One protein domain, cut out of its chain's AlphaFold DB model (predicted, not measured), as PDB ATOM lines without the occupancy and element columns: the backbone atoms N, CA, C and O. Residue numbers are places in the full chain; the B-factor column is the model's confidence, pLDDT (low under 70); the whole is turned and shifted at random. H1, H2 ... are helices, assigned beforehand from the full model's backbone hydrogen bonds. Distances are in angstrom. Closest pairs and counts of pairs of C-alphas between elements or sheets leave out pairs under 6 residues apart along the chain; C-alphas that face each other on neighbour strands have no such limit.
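This is residues 18 to 94 of the 101 residues of the protein "RusA family crossover junction endodeoxyribonuclease" of Acidaminococcus fermentans (UniProt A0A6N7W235). Little regular structure is here: a loose, open loop of chain strings three separate helices, with the long link after H1 running out to H2 at the far end, and the chain then folding back to the short H3. Residues 18 to 27, and 36 to 54 with the last turns of H1, stick out. The printed part has 77 residues, 29 of them in H1, H2 and H3, in that order; it is all helix, with no named strand. It is only just extended, close to loose, with a radius of gyration of the C-alphas of 17.4 A and spans of 47 by 37 by 23 A.

Find C-alpha 26 at (22.524, 40.595, -27.808); from there H1, residues 26 to 41, runs 22.3 A. H2 is residues 69 to 76, 10.6 A long. H3, residues 88 to 92, ends at C-alpha 92, (34.099, 39.655, -14.330).

H1, H2 and H3 are apart from one another. In each, every O i to N i+4 pair is within hydrogen-bond range.

Look to Gly 20 and Arg 70 for the two C-alphas farthest apart, 49.8 A. Both links are long, 27 and 11 residues. The printed part has no cut, and no printed residue is under 70 in pLDDT.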
ATOM      1  N   PHE A  18      17.588  30.744 -24.557       91.12
ATOM      2  CA  PHE A  18      17.410  29.409 -25.131       91.12
ATOM      3  C   PHE A  18      16.518  29.458 -26.372       91.12
ATOM      4  O   PHE A  18      15.453  30.071 -26.351       91.12
ATOM      5  N   LYS A  19      16.975  28.833 -27.462       86.62
ATOM      6  CA  LYS A  19      16.182  28.554 -28.674       86.62
ATOM      7  C   LYS A  19      16.757  27.313 -29.363       86.62
ATOM      8  O   LYS A  19      17.578  27.428 -30.265       86.62
ATOM      9  N   GLY A  20      16.431  26.127 -28.847       91.38
ATOM     10  CA  GLY A  20      17.047  24.850 -29.254       91.38
ATOM     11  C   GLY A  20      18.497  24.658 -28.774       91.38
ATOM     12  O   GLY A  20      18.936  23.533 -28.596       91.38
ATOM     13  N   HIS A  21      19.215  25.747 -28.490       90.38
ATOM     14  CA  HIS A  21      20.523  25.782 -27.831       90.38
ATOM     15  C   HIS A  21      20.638  27.037 -26.947       90.38
ATOM     16  O   HIS A  21      19.859  27.987 -27.096       90.38
ATOM     17  N   ALA A  22      21.596  27.037 -26.015       91.69
ATOM     18  CA  ALA A  22      21.921  28.194 -25.184       91.69
ATOM     19  C   ALA A  22      22.741  29.226 -25.977       91.69
ATOM     20  O   ALA A  22      23.722  28.872 -26.627       91.69
ATOM     21  N   TYR A  23      22.375  30.505 -25.897       88.69
ATOM     22  CA  TYR A  23      23.097  31.596 -26.550       88.69
ATOM     23  C   TYR A  23      23.185  32.845 -25.663       88.69
ATOM     24  O   TYR A  23      22.285  33.146 -24.875       88.69
ATOM     25  N   THR A  24      24.277  33.602 -25.802       88.12
ATOM     26  CA  THR A  24      24.473  34.884 -25.106       88.12
ATOM     27  C   THR A  24      23.501  35.931 -25.649       88.12
ATOM     28  O   THR A  24      23.310  36.038 -26.864       88.12
ATOM     29  N   ASP A  25      22.885  36.738 -24.786       90.56
ATOM     30  CA  ASP A  25      21.979  37.796 -25.235       90.56
ATOM     31  C   ASP A  25      22.709  38.873 -26.061       90.56
ATOM     32  O   ASP A  25      23.927  39.051 -25.970       90.56
ATOM     33  N   SER A  26      21.960  39.594 -26.897       90.25
ATOM     34  CA  SER A  26      22.524  40.595 -27.808       90.25
ATOM     35  C   SER A  26      23.208  41.752 -27.083       90.25
ATOM     36  O   SER A  26      24.199  42.273 -27.584       90.25
ATOM     37  N   LYS A  27      22.726  42.137 -25.895       90.56
ATOM     38  CA  LYS A  27      23.289  43.261 -25.140       90.56
ATOM     39  C   LYS A  27      24.621  42.885 -24.492       90.56
ATOM     40  O   LYS A  27      25.533  43.699 -24.497       90.56
ATOM     41  N   THR A  28      24.748  41.665 -23.967       90.88
ATOM     42  CA  THR A  28      26.045  41.144 -23.503       90.88
ATOM     43  C   THR A  28      27.037  41.056 -24.663       90.88
ATOM     44  O   THR A  28      28.135  41.580 -24.541       90.88
ATOM     45  N   ARG A  29      26.632  40.511 -25.821       90.38
ATOM     46  CA  ARG A  29      27.499  40.455 -27.015       90.38
ATOM     47  C   ARG A  29      27.944  41.835 -27.502       90.38
ATOM     48  O   ARG A  29      29.085  42.002 -27.917       90.38
ATOM     49  N   ALA A  30      27.048  42.820 -27.479       91.56
ATOM     50  CA  ALA A  30      27.388  44.193 -27.844       91.56
ATOM     51  C   ALA A  30      28.418  44.794 -26.879       91.56
ATOM     52  O   ALA A  30      29.366  45.430 -27.324       91.56
ATOM     53  N   TYR A  31      28.263  44.547 -25.577       92.56
ATOM     54  CA  TYR A  31      29.207  45.023 -24.571       92.56
ATOM     55  C   TYR A  31      30.581  44.343 -24.686       92.56
ATOM     56  O   TYR A  31      31.591  45.034 -24.680       92.56
ATOM     57  N   GLU A  32      30.629  43.025 -24.907       91.31
ATOM     58  CA  GLU A  32      31.880  42.289 -25.179       91.31
ATOM     59  C   GLU A  32      32.621  42.863 -26.402       91.31
ATOM     60  O   GLU A  32      33.834  43.055 -26.362       91.31
ATOM     61  N   ARG A  33      31.895  43.249 -27.461       90.94
ATOM     62  CA  ARG A  33      32.488  43.928 -28.629       90.94
ATOM     63  C   ARG A  33      33.015  45.327 -28.317       90.94
ATOM     64  O   ARG A  33      34.013  45.726 -28.905       90.94
ATOM     65  N   MET A  34      32.366  46.081 -27.427       92.31
ATOM     66  CA  MET A  34      32.873  47.392 -26.999       92.31
ATOM     67  C   MET A  34      34.183  47.255 -26.226       92.31
ATOM     68  O   MET A  34      35.100  48.030 -26.464       92.31
ATOM     69  N   ILE A  35      34.280  46.251 -25.349       91.25
ATOM     70  CA  ILE A  35      35.513  45.930 -24.621       91.25
ATOM     71  C   ILE A  35      36.625  45.575 -25.614       91.25
ATOM     72  O   ILE A  35      37.700  46.164 -25.558       91.25
ATOM     73  N   GLN A  36      36.344  44.675 -26.563       88.81
ATOM     74  CA  GLN A  36      37.296  44.298 -27.609       88.81
ATOM     75  C   GLN A  36      37.745  45.515 -28.429       88.81
ATOM     76  O   GLN A  36      38.933  45.700 -28.668       88.81
ATOM     77  N   GLY A  37      36.801  46.365 -28.840       90.25
ATOM     78  CA  GLY A  37      37.097  47.577 -29.596       90.25
ATOM     79  C   GLY A  37      37.956  48.571 -28.816       90.25
ATOM     80  O   GLY A  37      38.863  49.153 -29.397       90.25
ATOM     81  N   ALA A  38      37.706  48.739 -27.516       91.06
ATOM     82  CA  ALA A  38      38.504  49.607 -26.654       91.06
ATOM     83  C   ALA A  38      39.940  49.088 -26.478       91.06
ATOM     84  O   ALA A  38      40.879  49.872 -26.563       91.06
ATOM     85  N   PHE A  39      40.110  47.774 -26.308       89.31
ATOM     86  CA  PHE A  39      41.430  47.141 -26.255       89.31
ATOM     87  C   PHE A  39      42.194  47.294 -27.577       89.31
ATOM     88  O   PHE A  39      43.354  47.678 -27.590       89.31
ATOM     89  N   LEU A  40      41.546  47.052 -28.719       87.62
ATOM     90  CA  LEU A  40      42.197  47.229 -30.021       87.62
ATOM     91  C   LEU A  40      42.578  48.697 -30.279       87.62
ATOM     92  O   LEU A  40      43.608  48.969 -30.889       87.62
ATOM     93  N   GLN A  41      41.766  49.646 -29.803       89.50
ATOM     94  CA  GLN A  41      42.035  51.080 -29.929       89.50
ATOM     95  C   GLN A  41      43.159  51.580 -29.022       89.50
ATOM     96  O   GLN A  41      43.768  52.593 -29.361       89.50
ATOM     97  N   SER A  42      43.461  50.906 -27.907       87.81
ATOM     98  CA  SER A  42      44.610  51.292 -27.078       87.81
ATOM     99  C   SER A  42      45.948  51.020 -27.774       87.81
ATOM    100  O   SER A  42      46.969  51.549 -27.346       87.81
ATOM    101  N   GLY A  43      45.951  50.245 -28.870       82.00
ATOM    102  CA  GLY A  43      47.162  49.898 -29.621       82.00
ATOM    103  C   GLY A  43      48.033  48.857 -28.916       82.00
ATOM    104  O   GLY A  43      49.175  48.632 -29.312       82.00
ATOM    105  N   GLU A  44      47.497  48.229 -27.874       81.94
ATOM    106  CA  GLU A  44      48.206  47.271 -27.038       81.94
ATOM    107  C   GLU A  44      48.250  45.892 -27.703       81.94
ATOM    108  O   GLU A  44      47.313  45.449 -28.371       81.94
ATOM    109  N   SER A  45      49.362  45.184 -27.517       79.44
ATOM    110  CA  SER A  45      49.511  43.821 -28.023       79.44
ATOM    111  C   SER A  45      48.822  42.817 -27.103       79.44
ATOM    112  O   SER A  45      48.862  42.963 -25.882       79.44
ATOM    113  N   MET A  46      48.262  41.745 -27.665       78.44
ATOM    114  CA  MET A  46      47.767  40.627 -26.858       78.44
ATOM    115  C   MET A  46      48.848  40.068 -25.924       78.44
ATOM    116  O   MET A  46      50.022  39.972 -26.284       78.44
ATOM    117  N   PHE A  47      48.418  39.619 -24.743       78.88
ATOM    118  CA  PHE A  47      49.273  38.850 -23.846       78.88
ATOM    119  C   PHE A  47      49.715  37.534 -24.510       78.88
ATOM    120  O   PHE A  47      48.927  36.931 -25.246       78.88
ATOM    121  N   PRO A  48      50.941  37.050 -24.234       80.88
ATOM    122  CA  PRO A  48      51.387  35.759 -24.741       80.88
ATOM    123  C   PRO A  48      50.467  34.626 -24.274       80.88
ATOM    124  O   PRO A  48      50.046  34.582 -23.114       80.88
ATOM    125  N   GLU A  49      50.173  33.681 -25.169       82.62
ATOM    126  CA  GLU A  49      49.368  32.516 -24.811       82.62
ATOM    127  C   GLU A  49      50.027  31.709 -23.682       82.62
ATOM    128  O   GLU A  49      51.246  31.541 -23.639       82.62
ATOM    129  N   LYS A  50      49.196  31.152 -22.791       84.38
ATOM    130  CA  LYS A  50      49.611  30.265 -21.685       84.38
ATOM    131  C   LYS A  50      50.513  30.921 -20.627       84.38
ATOM    132  O   LYS A  50      51.128  30.206 -19.839       84.38
ATOM    133  N   VAL A  51      50.554  32.250 -20.560       87.62
ATOM    134  CA  VAL A  51      51.219  32.990 -19.478       87.62
ATOM    135  C   VAL A  51      50.184  33.414 -18.428       87.62
ATOM    136  O   VAL A  51      49.121  33.916 -18.799       87.62
ATOM    137  N   PRO A  52      50.442  33.213 -17.121       87.75
ATOM    138  CA  PRO A  52      49.548  33.702 -16.077       87.75
ATOM    139  C   PRO A  52      49.519  35.232 -16.071       87.75
ATOM    140  O   PRO A  52      50.560  35.884 -16.132       87.75
ATOM    141  N   VAL A  53      48.321  35.802 -15.961       86.69
ATOM    142  CA  VAL A  53      48.109  37.254 -15.919       86.69
ATOM    143  C   VAL A  53      47.334  37.649 -14.666       86.69
ATOM    144  O   VAL A  53      46.425  36.939 -14.235       86.69
ATOM    145  N   GLY A  54      47.697  38.794 -14.092       89.12
ATOM    146  CA  GLY A  54      46.866  39.501 -13.121       89.12
ATOM    147  C   GLY A  54      45.892  40.422 -13.851       89.12
ATOM    148  O   GLY A  54      46.260  41.024 -14.859       89.12
ATOM    149  N   VAL A  55      44.659  40.519 -13.356       87.38
ATOM    150  CA  VAL A  55      43.628  41.396 -13.923       87.38
ATOM    151  C   VAL A  55      43.039  42.242 -12.805       87.38
ATOM    152  O   VAL A  55      42.551  41.706 -11.811       87.38
ATOM    153  N   GLU A  56      43.061  43.553 -13.002       91.12
ATOM    154  CA  GLU A  56      42.377  44.529 -12.165       91.12
ATOM    155  C   GLU A  56      41.249  45.161 -12.983       91.12
ATOM    156  O   GLU A  56      41.418  45.465 -14.162       91.12
ATOM    157  N   VAL A  57      40.066  45.285 -12.378       90.12
ATOM    158  CA  VAL A  57      38.884  45.841 -13.042       90.12
ATOM    159  C   VAL A  57      38.241  46.864 -12.125       90.12
ATOM    160  O   VAL A  57      37.620  46.513 -11.121       90.12
ATOM    161  N   GLU A  58      38.328  48.128 -12.520       90.81
ATOM    162  CA  GLU A  58      37.624  49.221 -11.863       90.81
ATOM    163  C   GLU A  58      36.313  49.533 -12.588       90.81
ATOM    164  O   GLU A  58      36.261  49.673 -13.810       90.81
ATOM    165  N   CYS A  59      35.217  49.638 -11.836       89.62
ATOM    166  CA  CYS A  59      33.897  49.928 -12.388       89.62
ATOM    167  C   CYS A  59      33.285  51.156 -11.725       89.62
ATOM    168  O   CYS A  59      32.935  51.141 -10.545       89.62
ATOM    169  N   TYR A  60      33.077  52.198 -12.525       89.38
ATOM    170  CA  TYR A  60      32.486  53.450 -12.073       89.38
ATOM    171  C   TYR A  60      30.987  53.475 -12.372       89.38
ATOM    172  O   TYR A  60      30.550  53.404 -13.522       89.38
ATOM    173  N   PHE A  61      30.174  53.594 -11.321       89.06
ATOM    174  CA  PHE A  61      28.718  53.611 -11.428       89.06
ATOM    175  C   PHE A  61      28.158  55.006 -11.196       89.06
ATOM    176  O   PHE A  61      28.557  55.730 -10.285       89.06
ATOM    177  N   ARG A  62      27.130  55.357 -11.972       88.94
ATOM    178  CA  ARG A  62      26.332  56.556 -11.699       88.94
ATOM    179  C   ARG A  62      25.657  56.438 -10.335       88.94
ATOM    180  O   ARG A  62      25.036  55.416 -10.037       88.94
ATOM    181  N   ILE A  63      25.685  57.526  -9.567       90.81
ATOM    182  CA  ILE A  63      24.981  57.622  -8.285       90.81
ATOM    183  C   ILE A  63      23.472  57.414  -8.519       90.81
ATOM    184  O   ILE A  63      22.881  58.150  -9.319       90.81
ATOM    185  N   PRO A  64      22.825  56.446  -7.843       90.56
ATOM    186  CA  PRO A  64      21.403  56.192  -8.012       90.56
ATOM    187  C   PRO A  64      20.551  57.437  -7.759       90.56
ATOM    188  O   PRO A  64      20.708  58.151  -6.764       90.56
ATOM    189  N   THR A  65      19.592  57.688  -8.648       90.12
ATOM    190  CA  THR A  65      18.680  58.835  -8.535       90.12
ATOM    191  C   THR A  65      17.783  58.739  -7.302       90.12
ATOM    192  O   THR A  65      17.430  59.777  -6.745       90.12
ATOM    193  N   SER A  66      17.493  57.522  -6.832       91.19
ATOM    194  CA  SER A  66      16.727  57.241  -5.614       91.19
ATOM    195  C   SER A  66      17.468  57.570  -4.314       91.19
ATOM    196  O   SER A  66      16.836  57.633  -3.262       91.19
ATOM    197  N   TYR A  67      18.788  57.794  -4.344       93.06
ATOM    198  CA  TYR A  67      19.528  58.149  -3.132       93.06
ATOM    199  C   TYR A  67      19.097  59.525  -2.611       93.06
ATOM    200  O   TYR A  67      18.839  60.464  -3.375       93.06
ATOM    201  N   SER A  68      19.061  59.656  -1.285       95.06
ATOM    202  CA  SER A  68      18.801  60.935  -0.627       95.06
ATOM    203  C   SER A  68      19.895  61.954  -0.967       95.06
ATOM    204  O   SER A  68      21.016  61.587  -1.328       95.06
ATOM    205  N   LYS A  69      19.599  63.256  -0.831       94.62
ATOM    206  CA  LYS A  69      20.585  64.328  -1.077       94.62
ATOM    207  C   LYS A  69      21.874  64.115  -0.274       94.62
ATOM    208  O   LYS A  69      22.958  64.276  -0.827       94.62
ATOM    209  N   ARG A  70      21.746  63.676   0.986       95.00
ATOM    210  CA  ARG A  70      22.875  63.334   1.864       95.00
ATOM    211  C   ARG A  70      23.726  62.209   1.276       95.00
ATOM    212  O   ARG A  70      24.917  62.414   1.082       95.00
ATOM    213  N   ARG A  71      23.125  61.062   0.934       94.19
ATOM    214  CA  ARG A  71      23.857  59.919   0.352       94.19
ATOM    215  C   ARG A  71      24.517  60.276  -0.975       94.19
ATOM    216  O   ARG A  71      25.671  59.945  -1.192       94.19
ATOM    217  N   LYS A  72      23.838  61.046  -1.832       93.81
ATOM    218  CA  LYS A  72      24.447  61.572  -3.066       93.81
ATOM    219  C   LYS A  72      25.687  62.427  -2.778       93.81
ATOM    220  O   LYS A  72      26.643  62.356  -3.538       93.81
ATOM    221  N   GLY A  73      25.670  63.230  -1.712       93.19
ATOM    222  CA  GLY A  73      26.837  63.981  -1.244       93.19
ATOM    223  C   GLY A  73      27.980  63.069  -0.797       93.19
ATOM    224  O   GLY A  73      29.103  63.253  -1.250       93.19
ATOM    225  N   LEU A  74      27.677  62.041   0.006       93.38
ATOM    226  CA  LEU A  74      28.661  61.046   0.451       93.38
ATOM    227  C   LEU A  74      29.295  60.296  -0.728       93.38
ATOM    228  O   LEU A  74      30.515  60.178  -0.779       93.38
ATOM    229  N   CYS A  75      28.497  59.872  -1.715       92.44
ATOM    230  CA  CYS A  75      29.015  59.217  -2.916       92.44
ATOM    231  C   CYS A  75      29.918  60.127  -3.753       92.44
ATOM    232  O   CYS A  75      30.938  59.673  -4.254       92.44
ATOM    233  N   ARG A  76      29.578  61.415  -3.896       90.12
ATOM    234  CA  ARG A  76      30.445  62.381  -4.599       90.12
ATOM    235  C   ARG A  76      31.765  62.620  -3.871       90.12
ATOM    236  O   ARG A  76      32.757  62.908  -4.523       90.12
ATOM    237  N   GLY A  77      31.760  62.513  -2.544       91.12
ATOM    238  CA  GLY A  77      32.958  62.597  -1.712       91.12
ATOM    239  C   GLY A  77      33.712  61.274  -1.559       91.12
ATOM    240  O   GLY A  77      34.597  61.212  -0.716       91.12
ATOM    241  N   ASN A  78      33.347  60.217  -2.301       86.81
ATOM    242  CA  ASN A  78      33.918  58.870  -2.165       86.81
ATOM    243  C   ASN A  78      33.829  58.262  -0.747       86.81
ATOM    244  O   ASN A  78      34.523  57.301  -0.433       86.81
ATOM    245  N   LEU A  79      32.934  58.775   0.102       91.25
ATOM    246  CA  LEU A  79      32.689  58.251   1.454       91.25
ATOM    247  C   LEU A  79      31.718  57.061   1.450       91.25
ATOM    248  O   LEU A  79      31.615  56.334   2.434       91.25
ATOM    249  N   GLU A  80      30.972  56.883   0.361       90.06
ATOM    250  CA  GLU A  80      30.006  55.802   0.181       90.06
ATOM    251  C   GLU A  80      29.995  55.360  -1.287       90.06
ATOM    252  O   GLU A  80      29.735  56.170  -2.175       90.06
ATOM    253  N   LEU A  81      30.232  54.077  -1.572       85.31
ATOM    254  CA  LEU A  81      30.192  53.579  -2.949       85.31
ATOM    255  C   LEU A  81      28.745  53.380  -3.439       85.31
ATOM    256  O   LEU A  81      27.904  52.874  -2.689       85.31
ATOM    257  N   PRO A  82      28.421  53.732  -4.699       83.44
ATOM    258  CA  PRO A  82      27.089  53.503  -5.243       83.44
ATOM    259  C   PRO A  82      26.793  52.003  -5.375       83.44
ATOM    260  O   PRO A  82      27.367  51.315  -6.215       83.44
ATOM    261  N   LEU A  83      25.833  51.495  -4.600       82.81
ATOM    262  CA  LEU A  83      25.382  50.102  -4.690       82.81
ATOM    263  C   LEU A  83      24.362  49.951  -5.825       82.81
ATOM    264  O   LEU A  83      23.150  49.878  -5.598       82.81
ATOM    265  N   LYS A  84      24.851  49.972  -7.067       84.12
ATOM    266  CA  LYS A  84      24.054  49.754  -8.278       84.12
ATOM    267  C   LYS A  84      24.481  48.434  -8.922       84.12
ATOM    268  O   LYS A  84      25.664  48.209  -9.122       84.12
ATOM    269  N   LYS A  85      23.514  47.587  -9.292       84.00
ATOM    270  CA  LYS A  85      23.773  46.415 -10.150       84.00
ATOM    271  C   LYS A  85      24.398  46.859 -11.482       84.00
ATOM    272  O   LYS A  85      24.043  47.942 -11.960       84.00
ATOM    273  N   PRO A  86      25.181  46.013 -12.169       87.69
ATOM    274  CA  PRO A  86      25.531  44.609 -11.882       87.69
ATOM    275  C   PRO A  86      26.496  44.389 -10.708       87.69
ATOM    276  O   PRO A  86      27.312  45.247 -10.402       87.69
ATOM    277  N   ASP A  87      26.423  43.204 -10.102       87.00
ATOM    278  CA  ASP A  87      27.408  42.730  -9.122       87.00
ATOM    279  C   ASP A  87      28.777  42.479  -9.787       87.00
ATOM    280  O   ASP A  87      28.842  42.150 -10.976       87.00
ATOM    281  N   GLY A  88      29.867  42.602  -9.023       86.62
ATOM    282  CA  GLY A  88      31.233  42.486  -9.552       86.62
ATOM    283  C   GLY A  88      31.530  41.136 -10.213       86.62
ATOM    284  O   GLY A  88      32.135  41.092 -11.280       86.62
ATOM    285  N   ASP A  89      31.021  40.031  -9.662       87.31
ATOM    286  CA  ASP A  89      31.187  38.701 -10.260       87.31
ATOM    287  C   ASP A  89      30.508  38.604 -11.639       87.31
ATOM    288  O   ASP A  89      31.013  37.950 -12.552       87.31
ATOM    289  N   ASN A  90      29.373  39.284 -11.819       89.81
ATOM    290  CA  ASN A  90      28.670  39.336 -13.096       89.81
ATOM    291  C   ASN A  90      29.436  40.165 -14.130       89.81
ATOM    292  O   ASN A  90      29.359  39.845 -15.317       89.81
ATOM    293  N   ILE A  91      30.168  41.196 -13.703       90.62
ATOM    294  CA  ILE A  91      31.052  41.989 -14.570       90.62
ATOM    295  C   ILE A  91      32.254  41.148 -14.997       90.62
ATOM    296  O   ILE A  91      32.501  41.012 -16.190       90.62
ATOM    297  N   LEU A  92      32.930  40.496 -14.050       89.00
ATOM    298  CA  LEU A  92      34.099  39.655 -14.330       89.00
ATOM    299  C   LEU A  92      33.776  38.441 -15.220       89.00
ATOM    300  O   LEU A  92      34.653  37.912 -15.893       89.00
ATOM    301  N   LYS A  93      32.514  37.995 -15.257       87.56
ATOM    302  CA  LYS A  93      32.042  36.925 -16.159       87.56
ATOM    303  C   LYS A  93      31.914  37.350 -17.626       87.56
ATOM    304  O   LYS A  93      31.710  36.476 -18.480       87.56
ATOM    305  N   VAL A  94      31.935  38.649 -17.929       85.81
ATOM    306  CA  VAL A  94      31.949  39.155 -19.310       85.81
ATOM    307  C   VAL A  94      33.268  38.741 -19.960       85.81
ATOM    308  O   VAL A  94      34.304  38.777 -19.308       85.81
TER     309      VAL A  94